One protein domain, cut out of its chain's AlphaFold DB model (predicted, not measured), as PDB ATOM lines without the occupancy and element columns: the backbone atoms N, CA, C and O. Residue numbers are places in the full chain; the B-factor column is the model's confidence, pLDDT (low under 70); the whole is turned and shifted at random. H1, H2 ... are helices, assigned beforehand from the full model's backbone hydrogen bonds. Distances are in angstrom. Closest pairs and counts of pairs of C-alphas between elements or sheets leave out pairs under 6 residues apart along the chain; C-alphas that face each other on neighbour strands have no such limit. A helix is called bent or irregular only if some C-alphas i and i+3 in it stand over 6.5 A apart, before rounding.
ATOM      1  N   SER A 182      41.501  66.159  66.515       89.56
ATOM      2  CA  SER A 182      40.447  67.058  67.004       89.56
ATOM      3  C   SER A 182      39.717  66.527  68.244       89.56
ATOM      4  O   SER A 182      39.420  67.327  69.125       89.56
ATOM      5  N   HIS A 183      39.504  65.213  68.378       89.19
ATOM      6  CA  HIS A 183      38.889  64.624  69.579       89.19
ATOM      7  C   HIS A 183      39.781  64.805  70.819       89.19
ATOM      8  O   HIS A 183      39.322  65.262  71.866       89.19
ATOM      9  N   TYR A 184      41.081  64.513  70.693       90.69
ATOM     10  CA  TYR A 184      42.052  64.768  71.765       90.69
ATOM     11  C   TYR A 184      42.213  66.264  72.066       90.69
ATOM     12  O   TYR A 184      42.356  66.644  73.226       90.69
ATOM     13  N   MET A 185      42.147  67.124  71.046       92.44
ATOM     14  CA  MET A 185      42.172  68.577  71.215       92.44
ATOM     15  C   MET A 185      40.957  69.093  72.003       92.44
ATOM     16  O   MET A 185      41.116  69.919  72.897       92.44
ATOM     17  N   GLU A 186      39.751  68.609  71.702       91.81
ATOM     18  CA  GLU A 186      38.535  68.980  72.429       91.81
ATOM     19  C   GLU A 186      38.612  68.535  73.897       91.81
ATOM     20  O   GLU A 186      38.439  69.357  74.799       91.81
ATOM     21  N   ALA A 187      39.014  67.283  74.135       92.25
ATOM     22  CA  ALA A 187      39.283  66.757  75.470       92.25
ATOM     23  C   ALA A 187      40.337  67.590  76.236       92.25
ATOM     24  O   ALA A 187      40.141  67.902  77.414       92.25
ATOM     25  N   MET A 188      41.420  68.017  75.575       94.44
ATOM     26  CA  MET A 188      42.432  68.917  76.147       94.44
ATOM     27  C   MET A 188      41.830  70.273  76.538       94.44
ATOM     28  O   MET A 188      42.085  70.762  77.640       94.44
ATOM     29  N   CYS A 189      41.000  70.869  75.677       94.56
ATOM     30  CA  CYS A 189      40.346  72.147  75.952       94.56
ATOM     31  C   CYS A 189      39.340  72.075  77.116       94.56
ATOM     32  O   CYS A 189      39.175  73.062  77.838       94.56
ATOM     33  N   THR A 190      38.722  70.914  77.361       92.50
ATOM     34  CA  THR A 190      37.977  70.655  78.605       92.50
ATOM     35  C   THR A 190      38.923  70.523  79.808       92.50
ATOM     36  O   THR A 190      38.721  71.181  80.827       92.50
ATOM     37  N   ALA A 191      39.979  69.708  79.698       93.12
ATOM     38  CA  ALA A 191      40.869  69.357  80.809       93.12
ATOM     39  C   ALA A 191      41.695  70.524  81.373       93.12
ATOM     40  O   ALA A 191      41.897  70.619  82.583       93.12
ATOM     41  N   ILE A 192      42.175  71.422  80.512       94.25
ATOM     42  CA  ILE A 192      43.173  72.451  80.853       94.25
ATOM     43  C   ILE A 192      42.697  73.502  81.878       94.25
ATOM     44  O   ILE A 192      43.489  74.225  82.494       94.25
ATOM     45  N   ASN A 193      41.382  73.570  82.088       91.69
ATOM     46  CA  ASN A 193      40.745  74.437  83.073       91.69
ATOM     47  C   ASN A 193      40.478  73.734  84.419       91.69
ATOM     48  O   ASN A 193      40.218  74.418  85.404       91.69
ATOM     49  N   LEU A 194      40.588  72.400  84.490       90.94
ATOM     50  CA  LEU A 194      40.341  71.619  85.711       90.94
ATOM     51  C   LEU A 194      41.475  71.748  86.740       90.94
ATOM     52  O   LEU A 194      41.229  71.675  87.944       90.94
ATOM     53  N   LYS A 195      42.722  71.924  86.278       92.38
ATOM     54  CA  LYS A 195      43.928  71.980  87.124       92.38
ATOM     55  C   LYS A 195      44.821  73.152  86.697       92.38
ATOM     56  O   LYS A 195      44.992  73.423  85.510       92.38
ATOM     57  N   ASN A 196      45.387  73.864  87.674       94.94
ATOM     58  CA  ASN A 196      46.436  74.864  87.433       94.94
ATOM     59  C   ASN A 196      47.813  74.180  87.317       94.94
ATOM     60  O   ASN A 196      47.957  73.026  87.732       94.94
ATOM     61  N   ALA A 197      48.829  74.876  86.790       95.75
ATOM     62  CA  ALA A 197      50.155  74.281  86.595       95.75
ATOM     63  C   ALA A 197      50.746  73.700  87.890       95.75
ATOM     64  O   ALA A 197      51.374  72.641  87.866       95.75
ATOM     65  N   GLN A 198      50.495  74.337  89.041       96.06
ATOM     66  CA  GLN A 198      51.030  73.866  90.315       96.06
ATOM     67  C   GLN A 198      50.425  72.521  90.750       96.06
ATOM     68  O   GLN A 198      51.160  71.640  91.197       96.06
ATOM     69  N   ALA A 199      49.113  72.346  90.586       94.94
ATOM     70  CA  ALA A 199      48.414  71.103  90.902       94.94
ATOM     71  C   ALA A 199      48.820  69.944  89.974       94.94
ATOM     72  O   ALA A 199      48.857  68.798  90.414       94.94
ATOM     73  N   VAL A 200      49.161  70.236  88.712       94.69
ATOM     74  CA  VAL A 200      49.693  69.229  87.780       94.69
ATOM     75  C   VAL A 200      51.103  68.797  88.183       94.69
ATOM     76  O   VAL A 200      51.349  67.599  88.321       94.69
ATOM     77  N   ILE A 201      52.004  69.749  88.451       95.94
ATOM     78  CA  ILE A 201      53.406  69.473  88.815       95.94
ATOM     79  C   ILE A 201      53.526  68.680  90.121       95.94
ATOM     80  O   ILE A 201      54.390  67.816  90.235       95.94
ATOM     81  N   ASP A 202      52.654  68.945  91.096       94.81
ATOM     82  CA  ASP A 202      52.621  68.199  92.360       94.81
ATOM     83  C   ASP A 202      51.862  66.858  92.263       94.81
ATOM     84  O   ASP A 202      51.793  66.118  93.248       94.81
ATOM     85  N   SER A 203      51.306  66.503  91.095       93.62
ATOM     86  CA  SER A 203      50.608  65.227  90.917       93.62
ATOM     87  C   SER A 203      51.598  64.049  90.794       93.62
ATOM     88  O   SER A 203      52.552  64.108  90.010       93.62
ATOM     89  N   PRO A 204      51.377  62.920  91.501       92.62
ATOM     90  CA  PRO A 204      52.241  61.741  91.382       92.62
ATOM     91  C   PRO A 204      52.300  61.155  89.964       92.62
ATOM     92  O   PRO A 204      53.307  60.558  89.587       92.62
ATOM     93  N   ALA A 205      51.232  61.329  89.180       89.94
ATOM     94  CA  ALA A 205      51.151  60.869  87.799       89.94
ATOM     95  C   ALA A 205      52.127  61.632  86.891       89.94
ATOM     96  O   ALA A 205      52.931  60.993  86.214       89.94
ATOM     97  N   PHE A 206      52.128  62.970  86.944       94.12
ATOM     98  CA  PHE A 206      53.068  63.821  86.208       94.12
ATOM     99  C   PHE A 206      54.525  63.523  86.597       94.12
ATOM    100  O   PHE A 206      55.360  63.235  85.740       94.12
ATOM    101  N   LEU A 207      54.823  63.490  87.901       94.88
ATOM    102  CA  LEU A 207      56.171  63.193  88.404       94.88
ATOM    103  C   LEU A 207      56.686  61.828  87.915       94.88
ATOM    104  O   LEU A 207      57.810  61.728  87.428       94.88
ATOM    105  N   SER A 208      55.848  60.787  87.977       92.31
ATOM    106  CA  SER A 208      56.175  59.443  87.480       92.31
ATOM    107  C   SER A 208      56.398  59.425  85.960       92.31
ATOM    108  O   SER A 208      57.424  58.944  85.477       92.31
ATOM    109  N   ARG A 209      55.468  60.021  85.203       90.81
ATOM    110  CA  ARG A 209      55.464  60.115  83.734       90.81
ATOM    111  C   ARG A 209      56.726  60.777  83.181       90.81
ATOM    112  O   ARG A 209      57.338  60.234  82.259       90.81
ATOM    113  N   HIS A 210      57.139  61.897  83.770       94.44
ATOM    114  CA  HIS A 210      58.325  62.664  83.368       94.44
ATOM    115  C   HIS A 210      59.615  62.242  84.097       94.44
ATOM    116  O   HIS A 210      60.686  62.770  83.807       94.44
ATOM    117  N   GLY A 211      59.547  61.260  85.007       94.94
ATOM    118  CA  GLY A 211      60.714  60.716  85.711       94.94
ATOM    119  C   GLY A 211      61.347  61.691  86.709       94.94
ATOM    120  O   GLY A 211      62.558  61.648  86.924       94.94
ATOM    121  N   LEU A 212      60.543  62.585  87.287       95.75
ATOM    122  CA  LEU A 212      60.987  63.678  88.148       95.75
ATOM    123  C   LEU A 212      60.878  63.302  89.631       95.75
ATOM    124  O   LEU A 212      59.824  62.892  90.113       95.75
ATOM    125  N   ASP A 213      61.959  63.512  90.380       94.50
ATOM    126  CA  ASP A 213      61.930  63.489  91.844       94.50
ATOM    127  C   ASP A 213      61.557  64.878  92.382       94.50
ATOM    128  O   ASP A 213      62.275  65.864  92.187       94.50
ATOM    129  N   ALA A 214      60.449  64.939  93.122       92.56
ATOM    130  CA  ALA A 214      59.923  66.164  93.719       92.56
ATOM    131  C   ALA A 214      60.900  66.878  94.679       92.56
ATOM    132  O   ALA A 214      60.681  68.045  95.002       92.56
ATOM    133  N   LYS A 215      61.964  66.207  95.149       93.31
ATOM    134  CA  LYS A 215      63.003  66.802  96.010       93.31
ATOM    135  C   LYS A 215      64.139  67.475  95.239       93.31
ATOM    136  O   LYS A 215      64.864  68.268  95.837       93.31
ATOM    137  N   THR A 216      64.332  67.133  93.966       92.81
ATOM    138  CA  THR A 216      65.487  67.569  93.157       92.81
ATOM    139  C   THR A 216      65.107  68.328  91.884       92.81
ATOM    140  O   THR A 216      65.973  68.969  91.293       92.81
ATOM    141  N   MET A 217      63.832  68.323  91.482       93.12
ATOM    142  CA  MET A 217      63.340  69.134  90.364       93.12
ATOM    143  C   MET A 217      63.407  70.648  90.643       93.12
ATOM    144  O   MET A 217      63.090  71.109  91.742       93.12
ATOM    145  N   ASP A 218      63.726  71.444  89.616       94.19
ATOM    146  CA  ASP A 218      63.565  72.902  89.658       94.19
ATOM    147  C   ASP A 218      62.082  73.268  89.522       94.19
ATOM    148  O   ASP A 218      61.563  73.574  88.446       94.19
ATOM    149  N   LYS A 219      61.385  73.206  90.658       94.56
ATOM    150  CA  LYS A 219      59.951  73.476  90.758       94.56
ATOM    151  C   LYS A 219      59.571  74.900  90.321       94.56
ATOM    152  O   LYS A 219      58.424  75.106  89.942       94.56
ATOM    153  N   PHE A 220      60.485  75.877  90.364       94.25
ATOM    154  CA  PHE A 220      60.167  77.252  89.968       94.25
ATOM    155  C   PHE A 220      60.144  77.407  88.448       94.25
ATOM    156  O   PHE A 220      59.144  77.876  87.907       94.25
ATOM    157  N   ASN A 221      61.207  76.987  87.758       93.12
ATOM    158  CA  ASN A 221      61.250  77.087  86.299       93.12
ATOM    159  C   ASN A 221      60.189  76.178  85.657       93.12
ATOM    160  O   ASN A 221      59.424  76.641  84.816       93.12
ATOM    161  N   LEU A 222      60.020  74.951  86.165       95.06
ATOM    162  CA  LEU A 222      58.985  74.024  85.696       95.06
ATOM    163  C   LEU A 222      57.556  74.584  85.853       95.06
ATOM    164  O   LEU A 222      56.713  74.362  84.986       95.06
ATOM    165  N   LEU A 223      57.282  75.346  86.922       96.19
ATOM    166  CA  LEU A 223      56.000  76.037  87.112       96.19
ATOM    167  C   LEU A 223      55.792  77.162  86.091       96.19
ATOM    168  O   LEU A 223      54.688  77.309  85.568       96.19
ATOM    169  N   MET A 224      56.839  77.936  85.795       95.75
ATOM    170  CA  MET A 224      56.783  79.011  84.801       95.75
ATOM    171  C   MET A 224      56.557  78.467  83.385       95.75
ATOM    172  O   MET A 224      55.667  78.951  82.687       95.75
ATOM    173  N   ASP A 225      57.312  77.447  82.974       94.81
ATOM    174  CA  ASP A 225      57.188  76.818  81.656       94.81
ATOM    175  C   ASP A 225      55.837  76.084  81.483       94.81
ATOM    176  O   ASP A 225      55.215  76.177  80.420       94.81
ATOM    177  N   MET A 226      55.314  75.426  82.529       95.56
ATOM    178  CA  MET A 226      53.992  74.779  82.478       95.56
ATOM    179  C   MET A 226      52.835  75.790  82.455       95.56
ATOM    180  O   MET A 226      51.903  75.624  81.671       95.56
ATOM    181  N   GLU A 227      52.877  76.875  83.236       96.00
ATOM    182  CA  GLU A 227      51.834  77.914  83.172       96.00
ATOM    183  C   GLU A 227      51.897  78.706  81.846       96.00
ATOM    184  O   GLU A 227      50.864  79.135  81.330       96.00
ATOM    185  N   PHE A 228      53.076  78.822  81.223       94.81
ATOM    186  CA  PHE A 228      53.240  79.367  79.870       94.81
ATOM    187  C   PHE A 228      52.600  78.465  78.801       94.81
ATOM    188  O   PHE A 228      51.776  78.943  78.017       94.81
ATOM    189  N   ARG A 229      52.886  77.149  78.807       94.69
ATOM    190  CA  ARG A 229      52.189  76.170  77.944       94.69
ATOM    191  C   ARG A 229      50.677  76.204  78.161       94.69
ATOM    192  O   ARG A 229      49.918  76.263  77.195       94.69
ATOM    193  N   ARG A 230      50.248  76.217  79.427       95.62
ATOM    194  CA  ARG A 230      48.841  76.275  79.827       95.62
ATOM    195  C   ARG A 230      48.138  77.509  79.256       95.62
ATOM    196  O   ARG A 230      47.067  77.375  78.672       95.62
ATOM    197  N   THR A 231      48.760  78.682  79.373       96.69
ATOM    198  CA  THR A 231      48.213  79.956  78.874       96.69
ATOM    199  C   THR A 231      48.035  79.933  77.353       96.69
ATOM    200  O   THR A 231      46.920  80.114  76.871       96.69
ATOM    201  N   HIS A 232      49.090  79.602  76.601       96.25
ATOM    202  CA  HIS A 232      49.040  79.511  75.135       96.25
ATOM    203  C   HIS A 232      48.010  78.494  74.613       96.25
ATOM    204  O   HIS A 232      47.361  78.723  73.591       96.25
ATOM    205  N   ASN A 233      47.844  77.355  75.290       96.62
ATOM    206  CA  ASN A 233      46.837  76.369  74.906       96.62
ATOM    207  C   ASN A 233      45.410  76.876  75.205       96.62
ATOM    208  O   ASN A 233      44.517  76.662  74.387       96.62
ATOM    209  N   ILE A 234      45.191  77.580  76.326       97.44
ATOM    210  CA  ILE A 234      43.899  78.211  76.658       97.44
ATOM    211  C   ILE A 234      43.519  79.269  75.612       97.44
ATOM    212  O   ILE A 234      42.382  79.260  75.142       97.44
ATOM    213  N   GLU A 235      44.455  80.125  75.197       97.50
ATOM    214  CA  GLU A 235      44.243  81.129  74.139       97.50
ATOM    215  C   GLU A 235      43.778  80.492  72.819       97.50
ATOM    216  O   GLU A 235      42.857  80.993  72.170       97.50
ATOM    217  N   CYS A 236      44.352  79.344  72.442       97.94
ATOM    218  CA  CYS A 236      43.889  78.594  71.276       97.94
ATOM    219  C   CYS A 236      42.527  77.924  71.500       97.94
ATOM    220  O   CYS A 236      41.673  77.984  70.620       97.94
ATOM    221  N   CYS A 237      42.273  77.334  72.671       97.50
ATOM    222  CA  CYS A 237      40.976  76.732  73.000       97.50
ATOM    223  C   CYS A 237      39.817  77.749  73.013       97.50
ATOM    224  O   CYS A 237      38.679  77.381  72.726       97.50
ATOM    225  N   GLN A 238      40.096  79.026  73.301       97.56
ATOM    226  CA  GLN A 238      39.118  80.121  73.261       97.56
ATOM    227  C   GLN A 238      38.713  80.555  71.841       97.56
ATOM    228  O   GLN A 238      37.725  81.279  71.686       97.56
ATOM    229  N   LYS A 239      39.416  80.113  70.787       97.88
ATOM    230  CA  LYS A 239      38.991  80.353  69.398       97.88
ATOM    231  C   LYS A 239      37.616  79.713  69.151       97.88
ATOM    232  O   LYS A 239      37.308  78.645  69.690       97.88
ATOM    233  N   LYS A 240      36.765  80.364  68.350       95.38
ATOM    234  CA  LYS A 240      35.373  79.919  68.130       95.38
ATOM    235  C   LYS A 240      35.275  78.748  67.151       95.38
ATOM    236  O   LYS A 240      34.543  77.801  67.418       95.38
ATOM    237  N   ASN A 241      36.005  78.819  66.042       95.69
ATOM    238  CA  ASN A 241      35.990  77.828  64.969       95.69
ATOM    239  C   ASN A 241      37.037  76.722  65.209       95.69
ATOM    240  O   ASN A 241      38.102  76.964  65.778       95.69
ATOM    241  N   LEU A 242      36.732  75.499  64.771       91.00
ATOM    242  CA  LEU A 242      37.620  74.339  64.871       91.00
ATOM    243  C   LEU A 242      38.904  74.519  64.043       91.00
ATOM    244  O   LEU A 242      39.968  74.109  64.504       91.00
ATOM    245  N   ALA A 243      38.828  75.160  62.870       94.56
ATOM    246  CA  ALA A 243      40.015  75.430  62.054       94.56
ATOM    247  C   ALA A 243      41.000  76.351  62.799       94.56
ATOM    248  O   ALA A 243      42.140  75.953  63.032       94.56
ATOM    249  N   ASP A 244      40.530  77.500  63.295       96.19
ATOM    250  CA  ASP A 244      41.313  78.458  64.086       96.19
ATOM    251  C   ASP A 244      41.988  77.805  65.313       96.19
ATOM    252  O   ASP A 244      43.111  78.156  65.678       96.19
ATOM    253  N   ARG A 245      41.303  76.857  65.981       95.56
ATOM    254  CA  ARG A 245      41.863  76.084  67.109       95.56
ATOM    255  C   ARG A 245      43.021  75.201  66.652       95.56
ATOM    256  O   ARG A 245      44.079  75.200  67.282       95.56
ATOM    257  N   LEU A 246      42.816  74.446  65.571       93.44
ATOM    258  CA  LEU A 246      43.802  73.513  65.024       93.44
ATOM    259  C   LEU A 246      45.036  74.239  64.475       93.44
ATOM    260  O   LEU A 246      46.149  73.768  64.708       93.44
ATOM    261  N   GLU A 247      44.844  75.385  63.817       95.88
ATOM    262  CA  GLU A 247      45.907  76.271  63.331       95.88
ATOM    263  C   GLU A 247      46.707  76.871  64.494       95.88
ATOM    264  O   GLU A 247      47.921  76.696  64.558       95.88
ATOM    265  N   CYS A 248      46.034  77.476  65.477       98.06
ATOM    266  CA  CYS A 248      46.677  78.070  66.653       98.06
ATOM    267  C   CYS A 248      47.493  77.038  67.458       98.06
ATOM    268  O   CYS A 248      48.612  77.312  67.898       98.06
ATOM    269  N   LEU A 249      46.990  75.806  67.606       95.62
ATOM    270  CA  LEU A 249      47.753  74.715  68.226       95.62
ATOM    271  C   LEU A 249      48.834  74.137  67.301       95.62
ATOM    272  O   LEU A 249      49.810  73.566  67.790       95.62
ATOM    273  N   GLY A 250      48.699  74.296  65.984       95.38
ATOM    274  CA  GLY A 250      49.773  74.093  65.014       95.38
ATOM    275  C   GLY A 250      50.919  75.084  65.232       95.38
ATOM    276  O   GLY A 250      52.069  74.665  65.320       95.38
ATOM    277  N   ASP A 251      50.620  76.364  65.442       96.81
ATOM    278  CA  ASP A 251      51.618  77.391  65.762       96.81
ATOM    279  C   ASP A 251      52.272  77.184  67.126       96.81
ATOM    280  O   ASP A 251      53.493  77.285  67.240       96.81
ATOM    281  N   ASN A 252      51.506  76.816  68.157       96.31
ATOM    282  CA  ASN A 252      52.088  76.431  69.444       96.31
ATOM    283  C   ASN A 252      53.025  75.219  69.300       96.31
ATOM    284  O   ASN A 252      54.080  75.195  69.933       96.31
ATOM    285  N   ARG A 253      52.693  74.250  68.434       95.81
ATOM    286  CA  ARG A 253      53.582  73.131  68.090       95.81
ATOM    287  C   ARG A 253      54.836  73.604  67.344       95.81
ATOM    288  O   ARG A 253      55.932  73.240  67.757       95.81
ATOM    289  N   ARG A 254      54.710  74.460  66.317       96.81
ATOM    290  CA  ARG A 254      55.851  75.061  65.589       96.81
ATOM    291  C   ARG A 254      56.805  75.781  66.554       96.81
ATOM    292  O   ARG A 254      57.981  75.441  66.611       96.81
ATOM    293  N   ARG A 255      56.280  76.651  67.427       95.38
ATOM    294  CA  ARG A 255      57.050  77.364  68.471       95.38
ATOM    295  C   ARG A 255      57.771  76.420  69.445       95.38
ATOM    296  O   ARG A 255      58.923  76.678  69.793       95.38
ATOM    297  N   ARG A 256      57.124  75.329  69.881       95.62
ATOM    298  CA  ARG A 256      57.742  74.294  70.740       95.62
ATOM    299  C   ARG A 256      58.872  73.560  70.012       95.62
ATOM    300  O   ARG A 256      59.938  73.380  70.596       95.62
ATOM    301  N   ILE A 257      58.667  73.192  68.743       96.75
ATOM    302  CA  ILE A 257      59.697  72.588  67.883       96.75
ATOM    303  C   ILE A 257      60.888  73.540  67.721       96.75
ATOM    304  O   ILE A 257      62.026  73.114  67.888       96.75
ATOM    305  N   ASP A 258      60.656  74.824  67.451       96.12
ATOM    306  CA  ASP A 258      61.742  75.783  67.242       96.12
ATOM    307  C   ASP A 258      62.527  76.091  68.521       96.12
ATOM    308  O   ASP A 258      63.755  76.121  68.464       96.12
ATOM    309  N   LYS A 259      61.873  76.238  69.686       94.25
ATOM    310  CA  LYS A 259      62.580  76.364  70.978       94.25
ATOM    311  C   LYS A 259      63.423  75.113  71.257       94.25
ATOM    312  O   LYS A 259      64.592  75.241  71.621       94.25
ATOM    313  N   PHE A 260      62.873  73.921  71.010       95.88
ATOM    314  CA  PHE A 260      63.603  72.662  71.164       95.88
ATOM    315  C   PHE A 260      64.816  72.579  70.224       95.88
ATOM    316  O   PHE A 260      65.928  72.316  70.676       95.88
ATOM    317  N   CYS A 261      64.638  72.891  68.941       96.69
ATOM    318  CA  CYS A 261      65.699  72.841  67.937       96.69
ATOM    319  C   CYS A 261      66.749  73.958  68.056       96.69
ATOM    320  O   CYS A 261      67.880  73.763  67.617       96.69
ATOM    321  N   ALA A 262      66.406  75.120  68.619       95.25
ATOM    322  CA  ALA A 262      67.336  76.237  68.792       95.25
ATOM    323  C   ALA A 262      68.263  76.070  70.007       95.25
ATOM    324  O   ALA A 262      69.396  76.550  69.978       95.25
ATOM    325  N   TYR A 263      67.790  75.409  71.072       92.44
ATOM    326  CA  TYR A 263      68.484  75.380  72.366       92.44
ATOM    327  C   TYR A 263      68.781  73.969  72.905       92.44
ATOM    328  O   TYR A 263      69.516  73.843  73.884       92.44
ATOM    329  N   GLY A 264      68.191  72.910  72.337       88.56
ATOM    330  CA  GLY A 264      68.234  71.536  72.874       88.56
ATOM    331  C   GLY A 264      67.498  71.355  74.214       88.56
ATOM    332  O   GLY A 264      67.492  70.266  74.807       88.56
ATOM    333  N   THR A 265      66.871  72.425  74.708       84.19
ATOM    334  CA  THR A 265      66.092  72.487  75.945       84.19
ATOM    335  C   THR A 265      64.599  72.420  75.649       84.19
ATOM    336  O   THR A 265      64.132  72.736  74.558       84.19
ATOM    337  N   VAL A 266      63.838  71.976  76.643       88.75
ATOM    338  CA  VAL A 266      62.388  71.783  76.575       88.75
ATOM    339  C   VAL A 266      61.745  72.533  77.732       88.75
ATOM    340  O   VAL A 266      62.354  72.621  78.795       88.75
ATOM    341  N   ASP A 267      60.537  73.070  77.537       88.44
ATOM    342  CA  ASP A 267      59.796  73.764  78.609       88.44
ATOM    343  C   ASP A 267      59.495  72.794  79.764       88.44
ATOM    344  O   ASP A 267      59.700  73.086  80.937       88.44
ATOM    345  N   ILE A 268      59.039  71.594  79.402       91.81
ATOM    346  CA  ILE A 268      58.773  70.489  80.318       91.81
ATOM    347  C   ILE A 268      59.648  69.313  79.872       91.81
ATOM    348  O   ILE A 268      59.667  69.011  78.674       91.81
ATOM    349  N   PRO A 269      60.375  68.644  80.789       93.25
ATOM    350  CA  PRO A 269      61.103  67.414  80.493       93.25
ATOM    351  C   PRO A 269      60.225  66.399  79.751       93.25
ATOM    352  O   PRO A 269      59.075  66.190  80.124       93.25
ATOM    353  N   PHE A 270      60.756  65.754  78.710       94.38
ATOM    354  CA  PHE A 270      59.996  64.767  77.936       94.38
ATOM    355  C   PHE A 270      59.445  63.638  78.808       94.38
ATOM    356  O   PHE A 270      60.080  63.230  79.784       94.38
ATOM    357  N   ALA A 271      58.292  63.087  78.422       92.44
ATOM    358  CA  ALA A 271      57.788  61.878  79.056       92.44
ATOM    359  C   ALA A 271      58.843  60.765  78.923       92.44
ATOM    360  O   ALA A 271      59.482  60.606  77.878       92.44
ATOM    361  N   THR A 272      59.053  59.988  79.985       92.50
ATOM    362  CA  THR A 272      60.154  59.008  80.080       92.50
ATOM    363  C   THR A 272      60.193  58.028  78.908       92.50
ATOM    364  O   THR A 272      61.270  57.733  78.391       92.50
ATOM    365  N   PHE A 273      59.023  57.587  78.435       88.88
ATOM    366  CA  PHE A 273      58.876  56.693  77.285       88.88
ATOM    367  C   PHE A 273      59.104  57.376  75.919       88.88
ATOM    368  O   PHE A 273      59.419  56.693  74.945       88.88
ATOM    369  N   ARG A 274      59.005  58.710  75.833       91.81
ATOM    370  CA  ARG A 274      59.237  59.507  74.611       91.81
ATOM    371  C   ARG A 274      60.635  60.089  74.495       91.81
ATOM    372  O   ARG A 274      61.081  60.321  73.377       91.81
ATOM    373  N   ASN A 275      61.343  60.311  75.604       92.81
ATOM    374  CA  ASN A 275      62.634  61.010  75.623       92.81
ATOM    375  C   ASN A 275      63.618  60.493  74.546       92.81
ATOM    376  O   ASN A 275      64.149  61.278  73.764       92.81
ATOM    377  N   ALA A 276      63.780  59.172  74.403       91.56
ATOM    378  CA  ALA A 276      64.642  58.585  73.368       91.56
ATOM    379  C   ALA A 276      64.159  58.850  71.922       91.56
ATOM    380  O   ALA A 276      64.976  59.090  71.034       91.56
ATOM    381  N   HIS A 277      62.843  58.847  71.682       91.69
ATOM    382  CA  HIS A 277      62.244  59.181  70.384       91.69
ATOM    383  C   HIS A 277      62.433  60.671  70.054       91.69
ATOM    384  O   HIS A 277      62.848  61.020  68.950       91.69
ATOM    385  N   MET A 278      62.217  61.552  71.033       94.75
ATOM    386  CA  MET A 278      62.362  62.997  70.857       94.75
ATOM    387  C   MET A 278      63.818  63.438  70.676       94.75
ATOM    388  O   MET A 278      64.087  64.286  69.832       94.75
ATOM    389  N   ARG A 279      64.780  62.817  71.373       94.31
ATOM    390  CA  ARG A 279      66.222  63.060  71.161       94.31
ATOM    391  C   ARG A 279      66.739  62.503  69.825       94.31
ATOM    392  O   ARG A 279      67.669  63.061  69.252       94.31
ATOM    393  N   ASN A 280      66.111  61.460  69.276       93.62
ATOM    394  CA  ASN A 280      66.352  61.029  67.890       93.62
ATOM    395  C   ASN A 280      65.799  62.059  66.881       93.62
ATOM    396  O   ASN A 280      66.449  62.399  65.900       93.62
ATOM    397  N   ARG A 281      64.618  62.630  67.146       93.75
ATOM    398  CA  ARG A 281      64.048  63.712  66.322       93.75
ATOM    399  C   ARG A 281      64.808  65.029  66.426       93.75
ATOM    400  O   ARG A 281      64.858  65.761  65.449       93.75
ATOM    401  N   GLU A 282      65.455  65.314  67.548       95.50
ATOM    402  CA  GLU A 282      66.383  66.442  67.670       95.50
ATOM    403  C   GLU A 282      67.509  66.340  66.630       95.50
ATOM    404  O   GLU A 282      67.697  67.244  65.818       95.50
ATOM    405  N   SER A 283      68.199  65.196  66.579       94.94
ATOM    406  CA  SER A 283      69.301  64.980  65.638       94.94
ATOM    407  C   SER A 283      68.845  64.759  64.190       94.94
ATOM    408  O   SER A 283      69.598  65.085  63.274       94.94
ATOM    409  N   HIS A 284      67.630  64.241  63.965       95.44
ATOM    410  CA  HIS A 284      67.122  63.931  62.623       95.44
ATOM    411  C   HIS A 284      66.230  65.014  61.988       95.44
ATOM    412  O   HIS A 284      66.174  65.100  60.766       95.44
ATOM    413  N   CYS A 285      65.544  65.852  62.768       97.19
ATOM    414  CA  CYS A 285      64.588  66.830  62.237       97.19
ATOM    415  C   CYS A 285      65.031  68.291  62.386       97.19
ATOM    416  O   CYS A 285      64.653  69.114  61.554       97.19
ATOM    417  N   CYS A 286      65.841  68.650  63.388       97.62
ATOM    418  CA  CYS A 286      66.172  70.060  63.633       97.62
ATOM    419  C   CYS A 286      67.092  70.696  62.576       97.62
ATOM    420  O   CYS A 286      67.053  71.917  62.403       97.62
ATOM    421  N   TYR A 287      67.870  69.896  61.831       96.56
ATOM    422  CA  TYR A 287      68.673  70.398  60.706       96.56
ATOM    423  C   TYR A 287      67.822  70.793  59.486       96.56
ATOM    424  O   TYR A 287      68.302  71.531  58.627       96.56
ATOM    425  N   HIS A 288      66.572  70.322  59.386       96.56
ATOM    426  CA  HIS A 288      65.642  70.811  58.373       96.56
ATOM    427  C   HIS A 288      65.192  72.243  58.713       96.56
ATOM    428  O   HIS A 288      65.124  72.638  59.881       96.56
ATOM    429  N   LEU A 289      64.876  73.019  57.673       94.25
ATOM    430  CA  LEU A 289      64.458  74.420  57.760       94.25
ATOM    431  C   LEU A 289      63.011  74.581  57.272       94.25
ATOM    432  O   LEU A 289      62.564  73.835  56.397       94.25
ATOM    433  N   GLY A 290      62.296  75.563  57.828       94.25
ATOM    434  CA  GLY A 290      60.899  75.847  57.484       94.25
ATOM    435  C   GLY A 290      59.977  74.636  57.669       94.25
ATOM    436  O   GLY A 290      60.211  73.784  58.527       94.25
ATOM    437  N   GLU A 291      58.951  74.526  56.828       95.31
ATOM    438  CA  GLU A 291      57.928  73.473  56.922       95.31
ATOM    439  C   GLU A 291      58.482  72.036  56.835       95.31
ATOM    440  O   GLU A 291      57.902  71.121  57.418       95.31
ATOM    441  N   HIS A 292      59.653  71.813  56.223       96.31
ATOM    442  CA  HIS A 292      60.303  70.495  56.242       96.31
ATOM    443  C   HIS A 292      60.667  70.031  57.664       96.31
ATOM    444  O   HIS A 292      60.615  68.832  57.944       96.31
ATOM    445  N   ARG A 293      60.976  70.960  58.583       96.69
ATOM    446  CA  ARG A 293      61.205  70.660  60.005       96.69
ATOM    447  C   ARG A 293      59.930  70.132  60.652       96.69
ATOM    448  O   ARG A 293      59.924  69.030  61.197       96.69
ATOM    449  N   TYR A 294      58.839  70.890  60.567       96.12
ATOM    450  CA  TYR A 294      57.576  70.531  61.218       96.12
ATOM    451  C   TYR A 294      56.944  69.283  60.589       96.12
ATOM    452  O   TYR A 294      56.349  68.473  61.310       96.12
ATOM    453  N   LYS A 295      57.154  69.075  59.279       94.56
ATOM    454  CA  LYS A 295      56.813  67.831  58.587       94.56
ATOM    455  C   LYS A 295      57.610  66.647  59.137       94.56
ATOM    456  O   LYS A 295      56.981  65.677  59.544       94.56
ATOM    457  N   CYS A 296      58.934  66.738  59.276       95.38
ATOM    458  CA  CYS A 296      59.747  65.681  59.899       95.38
ATOM    459  C   CYS A 296      59.281  65.351  61.334       95.38
ATOM    460  O   CYS A 296      59.144  64.183  61.696       95.38
ATOM    461  N   PHE A 297      58.911  66.361  62.133       93.94
ATOM    462  CA  PHE A 297      58.283  66.143  63.446       93.94
ATOM    463  C   PHE A 297      56.853  65.559  63.362       93.94
ATOM    464  O   PHE A 297      56.368  64.998  64.342       93.94
ATOM    465  N   SER A 298      56.132  65.655  62.241       89.44
ATOM    466  CA  SER A 298      54.851  64.939  62.046       89.44
ATOM    467  C   SER A 298      55.031  63.516  61.507       89.44
ATOM    468  O   SER A 298      54.253  62.626  61.837       89.44
ATOM    469  N   GLU A 299      56.084  63.254  60.735       86.50
ATOM    470  CA  GLU A 299      56.322  61.942  60.139       86.50
ATOM    471  C   GLU A 299      56.589  60.893  61.224       86.50
ATOM    472  O   GLU A 299      57.538  60.992  62.007       86.50
ATOM    473  N   LYS A 300      55.719  59.874  61.275       73.12
ATOM    474  CA  LYS A 300      55.724  58.815  62.300       73.12
ATOM    475  C   LYS A 300      55.551  59.361  63.729       73.12
ATOM    476  O   LYS A 300      56.065  58.759  64.670       73.12
ATOM    477  N   SER A 301      54.860  60.497  63.899       69.56
ATOM    478  CA  SER A 301      54.478  60.953  65.238       69.56
ATOM    479  C   SER A 301      53.380  60.077  65.831       69.56
ATOM    480  O   SER A 301      53.409  59.860  67.031       69.56
ATOM    481  N   GLU A 302      52.425  59.564  65.043       66.56
ATOM    482  CA  GLU A 302      51.332  58.714  65.544       66.56
ATOM    483  C   GLU A 302      51.825  57.627  66.515       66.56
ATOM    484  O   GLU A 302      52.810  56.939  66.246       66.56
ATOM    485  N   ILE A 303      51.117  57.449  67.638       61.28
ATOM    486  CA  ILE A 303      51.411  56.351  68.563       61.28
ATOM    487  C   ILE A 303      51.081  55.042  67.860       61.28
ATOM    488  O   ILE A 303      49.919  54.658  67.704       61.28
ATOM    489  N   THR A 304      52.130  54.317  67.484       57.06
ATOM    490  CA  THR A 304      52.025  52.877  67.315       57.06
ATOM    491  C   THR A 304      51.665  52.290  68.680       57.06
ATOM    492  O   THR A 304      52.303  52.582  69.699       57.06
ATOM    493  N   LYS A 305      50.611  51.464  68.714       52.19
ATOM    494  CA  LYS A 305      50.049  50.873  69.948       52.19
ATOM    495  C   LYS A 305      51.055  50.022  70.747       52.19
ATOM    496  O   LYS A 305      50.799  49.678  71.892       52.19
ATOM    497  N   GLU A 306      52.205  49.724  70.147       52.88
ATOM    498  CA  GLU A 306      53.370  49.040  70.718       52.88
ATOM    499  C   GLU A 306      54.169  49.885  71.730       52.88
ATOM    500  O   GLU A 306      55.091  49.370  72.361       52.88
ATOM    501  N   THR A 307      53.859  51.178  71.895       59.25
ATOM    502  CA  THR A 307      54.611  52.068  72.794       59.25
ATOM    503  C   THR A 307      54.342  51.733  74.264       59.25
ATOM    504  O   THR A 307      53.444  52.282  74.901       59.25
ATOM    505  N   ILE A 308      55.148  50.825  74.820       57.44
ATOM    506  CA  ILE A 308      55.059  50.384  76.216       57.44
ATOM    507  C   ILE A 308      55.119  51.605  77.155       57.44
ATOM    508  O   ILE A 308      56.063  52.395  77.104       57.44
ATOM    509  N   ASN A 309      54.128  51.704  78.047       67.25
ATOM    510  CA  ASN A 309      53.856  52.803  78.990       67.25
ATOM    511  C   ASN A 309      53.176  54.069  78.422       67.25
ATOM    512  O   ASN A 309      52.876  54.963  79.213       67.25
ATOM    513  N   ALA A 310      52.866  54.154  77.122       69.75
ATOM    514  CA  ALA A 310      51.954  55.191  76.629       69.75
ATOM    515  C   ALA A 310      50.524  54.935  77.139       69.75
ATOM    516  O   ALA A 310      50.060  53.792  77.182       69.75
ATOM    517  N   THR A 311      49.814  55.992  77.533       75.00
ATOM    518  CA  THR A 311      48.415  55.906  77.976       75.00
ATOM    519  C   THR A 311      47.443  56.103  76.805       75.00
ATOM    520  O   THR A 311      47.837  56.478  75.708       75.00
ATOM    521  N   TYR A 312      46.140  55.910  77.027       74.31
ATOM    522  CA  TYR A 312      45.104  56.279  76.045       74.31
ATOM    523  C   TYR A 312      44.827  57.797  75.986       74.31
ATOM    524  O   TYR A 312      43.979  58.229  75.215       74.31
ATOM    525  N   LEU A 313      45.488  58.590  76.837       82.94
ATOM    526  CA  LEU A 313      45.434  60.059  76.864       82.94
ATOM    527  C   LEU A 313      46.618  60.678  76.111       82.94
ATOM    528  O   LEU A 313      46.652  61.882  75.873       82.94
ATOM    529  N   ASP A 314      47.593  59.848  75.749       82.56
ATOM    530  CA  ASP A 314      48.743  60.221  74.954       82.56
ATOM    531  C   ASP A 314      48.366  60.239  73.470       82.56
ATOM    532  O   ASP A 314      47.910  59.239  72.915       82.56
ATOM    533  N   TYR A 315      48.588  61.378  72.815       81.88
ATOM    534  CA  TYR A 315      48.338  61.574  71.393       81.88
ATOM    535  C   TYR A 315      49.656  61.820  70.664       81.88
ATOM    536  O   TYR A 315      50.253  62.887  70.776       81.88
ATOM    537  N   SER A 316      50.093  60.855  69.855       83.94
ATOM    538  CA  SER A 316      51.406  60.872  69.192       83.94
ATOM    539  C   SER A 316      52.606  60.781  70.166       83.94
ATOM    540  O   SER A 316      52.508  61.041  71.364       83.94
ATOM    541  N   LEU A 317      53.766  60.374  69.661       87.81
ATOM    542  CA  LEU A 317      55.057  60.340  70.350       87.81
ATOM    543  C   LEU A 317      55.744  61.714  70.388       87.81
ATOM    544  O   LEU A 317      56.838  61.835  70.932       87.81
ATOM    545  N   ASP A 318      55.106  62.738  69.816       92.31
ATOM    546  CA  ASP A 318      55.626  64.092  69.710       92.31
ATOM    547  C   ASP A 318      55.255  64.940  70.936       92.31
ATOM    548  O   ASP A 318      54.185  65.548  70.989       92.31
ATOM    549  N   ASP A 319      56.151  65.026  71.921       92.31
ATOM    550  CA  ASP A 319      55.985  65.908  73.094       92.31
ATOM    551  C   ASP A 319      56.007  67.418  72.745       92.31
ATOM    552  O   ASP A 319      55.830  68.262  73.631       92.31
ATOM    553  N   THR A 320      56.219  67.795  71.473       94.62
ATOM    554  CA  THR A 320      56.003  69.180  71.017       94.62
ATOM    555  C   THR A 320      54.561  69.464  70.600       94.62
ATOM    556  O   THR A 320      54.200  70.635  70.522       94.62
ATOM    557  N   ASP A 321      53.712  68.454  70.369       95.12
ATOM    558  CA  ASP A 321      52.293  68.688  70.087       95.12
ATOM    559  C   ASP A 321      51.556  69.097  71.380       95.12
ATOM    560  O   ASP A 321      51.536  68.307  72.325       95.12
ATOM    561  N   PRO A 322      50.923  70.288  71.455       95.69
ATOM    562  CA  PRO A 322      50.127  70.708  72.610       95.69
ATOM    563  C   PRO A 322      49.108  69.679  73.093       95.69
ATOM    564  O   PRO A 322      48.857  69.580  74.290       95.69
ATOM    565  N   VAL A 323      48.556  68.881  72.175       94.62
ATOM    566  CA  VAL A 323      47.554  67.856  72.483       94.62
ATOM    567  C   VAL A 323      48.090  66.809  73.480       94.62
ATOM    568  O   VAL A 323      47.309  66.243  74.241       94.62
ATOM    569  N   ASN A 324      49.412  66.608  73.564       93.94
ATOM    570  CA  ASN A 324      50.034  65.717  74.549       93.94
ATOM    571  C   ASN A 324      50.054  66.241  75.990       93.94
ATOM    572  O   ASN A 324      50.211  65.431  76.907       93.94
ATOM    573  N   ASP A 325      49.844  67.543  76.209       94.56
ATOM    574  CA  ASP A 325      49.722  68.090  77.565       94.56
ATOM    575  C   ASP A 325      48.431  67.568  78.254       94.56
ATOM    576  O   ASP A 325      48.321  67.592  79.479       94.56
ATOM    577  N   LEU A 326      47.444  67.049  77.497       94.44
ATOM    578  CA  LEU A 326      46.192  66.477  78.027       94.44
ATOM    579  C   LEU A 326      46.429  65.452  79.144       94.44
ATOM    580  O   LEU A 326      45.757  65.503  80.177       94.44
ATOM    581  N   ALA A 327      47.359  64.519  78.941       91.62
ATOM    582  CA  ALA A 327      47.650  63.446  79.891       91.62
ATOM    583  C   ALA A 327      48.316  63.945  81.191       91.62
ATOM    584  O   ALA A 327      48.357  63.207  82.174       91.62
ATOM    585  N   ASP A 328      48.784  65.197  81.224       92.88
ATOM    586  CA  ASP A 328      49.273  65.861  82.438       92.88
ATOM    587  C   ASP A 328      48.111  66.516  83.210       92.88
ATOM    588  O   ASP A 328      48.060  66.478  84.442       92.88
ATOM    589  N   PHE A 329      47.120  67.063  82.492       91.69
ATOM    590  CA  PHE A 329      45.904  67.630  83.089       91.69
ATOM    591  C   PHE A 329      44.886  66.565  83.539       91.69
ATOM    592  O   PHE A 329      44.178  66.784  84.523       91.69
ATOM    593  N   THR A 330      44.822  65.408  82.869       86.12
ATOM    594  CA  THR A 330      43.914  64.286  83.190       86.12
ATOM    595  C   THR A 330      44.644  63.162  83.920       86.12
ATOM    596  O   THR A 330      45.196  62.238  83.331       86.12
ATOM    597  N   THR A 331      44.655  63.251  85.245       67.44
ATOM    598  CA  THR A 331      45.527  62.459  86.131       67.44
ATOM    599  C   THR A 331      44.796  61.766  87.283       67.44
ATOM    600  O   THR A 331      45.385  60.920  87.952       67.44
ATOM    601  N   ASP A 332      43.508  62.057  87.490       64.56
ATOM    602  CA  ASP A 332      42.666  61.447  88.520       64.56
ATOM    603  C   ASP A 332      41.562  60.574  87.909       64.56
ATOM    604  O   ASP A 332      41.041  60.846  86.829       64.56
ATOM    605  N   SER A 333      41.073  59.588  88.668       62.03
ATOM    606  CA  SER A 333      39.822  58.888  88.330       62.03
ATOM    607  C   SER A 333      38.609  59.827  88.269       62.03
ATOM    608  O   SER A 333      37.608  59.497  87.646       62.03
ATOM    609  N   LYS A 334      38.698  61.020  88.868       60.53
ATOM    610  CA  LYS A 334      37.671  62.069  88.788       60.53
ATOM    611  C   LYS A 334      37.554  62.690  87.397       60.53
ATOM    612  O   LYS A 334      36.472  63.144  87.043       60.53
ATOM    613  N   ASP A 335      38.597  62.608  86.572       72.00
ATOM    614  CA  ASP A 335      38.625  63.159  85.210       72.00
ATOM    615  C   ASP A 335      37.820  62.286  84.208       72.00
ATOM    616  O   ASP A 335      37.966  62.389  82.989       72.00
ATOM    617  N   HIS A 336      36.928  61.423  84.725       71.44
ATOM    618  CA  HIS A 336      36.055  60.504  83.992       71.44
ATOM    619  C   HIS A 336      35.245  61.152  82.863       71.44
ATOM    620  O   HIS A 336      34.858  60.437  81.948       71.44
ATOM    621  N   GLU A 337      34.977  62.456  82.891       74.12
ATOM    622  CA  GLU A 337      34.194  63.126  81.843       74.12
ATOM    623  C   GLU A 337      35.030  63.467  80.612       74.12
ATOM    624  O   GLU A 337      34.650  63.089  79.507       74.12
ATOM    625  N   VAL A 338      36.233  64.018  80.794       78.62
ATOM    626  CA  VAL A 338      37.212  64.149  79.699       78.62
ATOM    627  C   VAL A 338      37.555  62.769  79.131       78.62
ATOM    628  O   VAL A 338      37.613  62.554  77.923       78.62
ATOM    629  N   VAL A 339      37.689  61.786  80.019       73.00
ATOM    630  CA  VAL A 339      37.926  60.388  79.659       73.00
ATOM    631  C   VAL A 339      36.720  59.748  78.946       73.00
ATOM    632  O   VAL A 339      36.932  58.819  78.175       73.00
ATOM    633  N   LYS A 340      35.475  60.223  79.126       76.75
ATOM    634  CA  LYS A 340      34.307  59.789  78.322       76.75
ATOM    635  C   LYS A 340      34.369  60.341  76.897       76.75
ATOM    636  O   LYS A 340      34.056  59.585  75.985       76.75
ATOM    637  N   LEU A 341      34.813  61.589  76.700       74.12
ATOM    638  CA  LEU A 341      34.993  62.181  75.359       74.12
ATOM    639  C   LEU A 341      35.952  61.345  74.493       74.12
ATOM    640  O   LEU A 341      35.757  61.222  73.290       74.12
ATOM    641  N   LEU A 342      36.956  60.722  75.122       73.50
ATOM    642  CA  LEU A 342      37.917  59.843  74.451       73.50
ATOM    643  C   LEU A 342      37.577  58.349  74.528       73.50
ATOM    644  O   LEU A 342      38.054  57.566  73.711       73.50
ATOM    645  N   LYS A 343      36.721  57.901  75.452       63.50
ATOM    646  CA  LYS A 343      36.237  56.509  75.479       63.50
ATOM    647  C   LYS A 343      35.132  56.283  74.452       63.50
ATOM    648  O   LYS A 343      34.021  55.869  74.779       63.50
TER     649      LYS A 343
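Overview. This is residues 182 to 343 of the 856 residues of the protein "Reelin domain-containing protein" of Biomphalaria glabrata (UniProt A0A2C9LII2). Two long helices, H4 and H5, make a V that is narrow at their tight link and opens away from it, and the short helix H8 lies near the middle of the domain, under the V. H1 packs on H8 and H9 packs on H1; H2 and H3 lie on the H4 side, while the short helical hairpin of H6 and H7 lies on the H5 side. The printed part has 162 residues with nine named helices, H1 to H9 in order along the chain, and no named strand: the class is all helix. It is compact, with a radius of gyration of the C-alphas of 15.0 A, and spans 42 by 42 by 32 A.

Arrangement. H1, residues 182 to 191, touches H8, residues 322 to 329, at a steep tilt of 40 degrees, the same way; their closest C-alphas, of Met 188 and Leu 326, are 4.9 A apart. H1 also touches H9, residues 333 to 342, at a shallow tilt of 26 degrees, opposite ways; the closest C-alphas, of Ala 187 and Val 338, are 5.4 A apart. H2, residues 197 to 201, touches H4, residues 219 to 237, closest at the C-alphas of Ala 197 and Glu 227, 5.3 A. H3, residues 204 to 210, touches no helix but is near H8, with the C-alphas of Phe 206 and Asp 328 closest at 5.7 A. H4 and H5, residues 242 to 263, form a helical hairpin at a shallow tilt of 30 degrees; H4 touches H5 with residues 232 to 237 alone, closest at the C-alphas of Cys 236 and Arg 245, 5.3 A. H6, residues 275 to 285, and H7, residues 291 to 298, form a helical hairpin at a shallow tilt of 24 degrees, closest at the C-alphas of Cys 285 and Cys 296, 5.5 A. H5 and H7 only just touch, with 3 pairs of C-alphas within 8 A. In H1 to H7 every O i to N i+4 pair is within hydrogen-bond range; in H8 it is 1 of 4, beside 4 of 5 O i to N i+3 pairs, and in H9 4 of 6.

Along the chain. H1 begins at C-alpha 182, (40.447, 67.058, 67.004). H4 measures 26.2 A from first to last C-alpha and ends at C-alpha 237, (40.976, 76.732, 73.000). H5, the longest, measures 31.8 A. H6 measures 14.7 A. H9 is irregular, with C-alphas 334 and 337 7.8 A apart, and ends at C-alpha 342, (37.917, 59.843, 74.451).

Size, cuts and confidence. The C-alphas farthest apart, of Leu 289 and Lys 334, are 42.8 A apart. The printed part has no cut. The links H5 to H6 and H7 to H8 are long, with 11 and 23 residues. Mean pLDDT of the printed part is 89.4; residues 301 to 310, 331 to 334 and 343 are under 70.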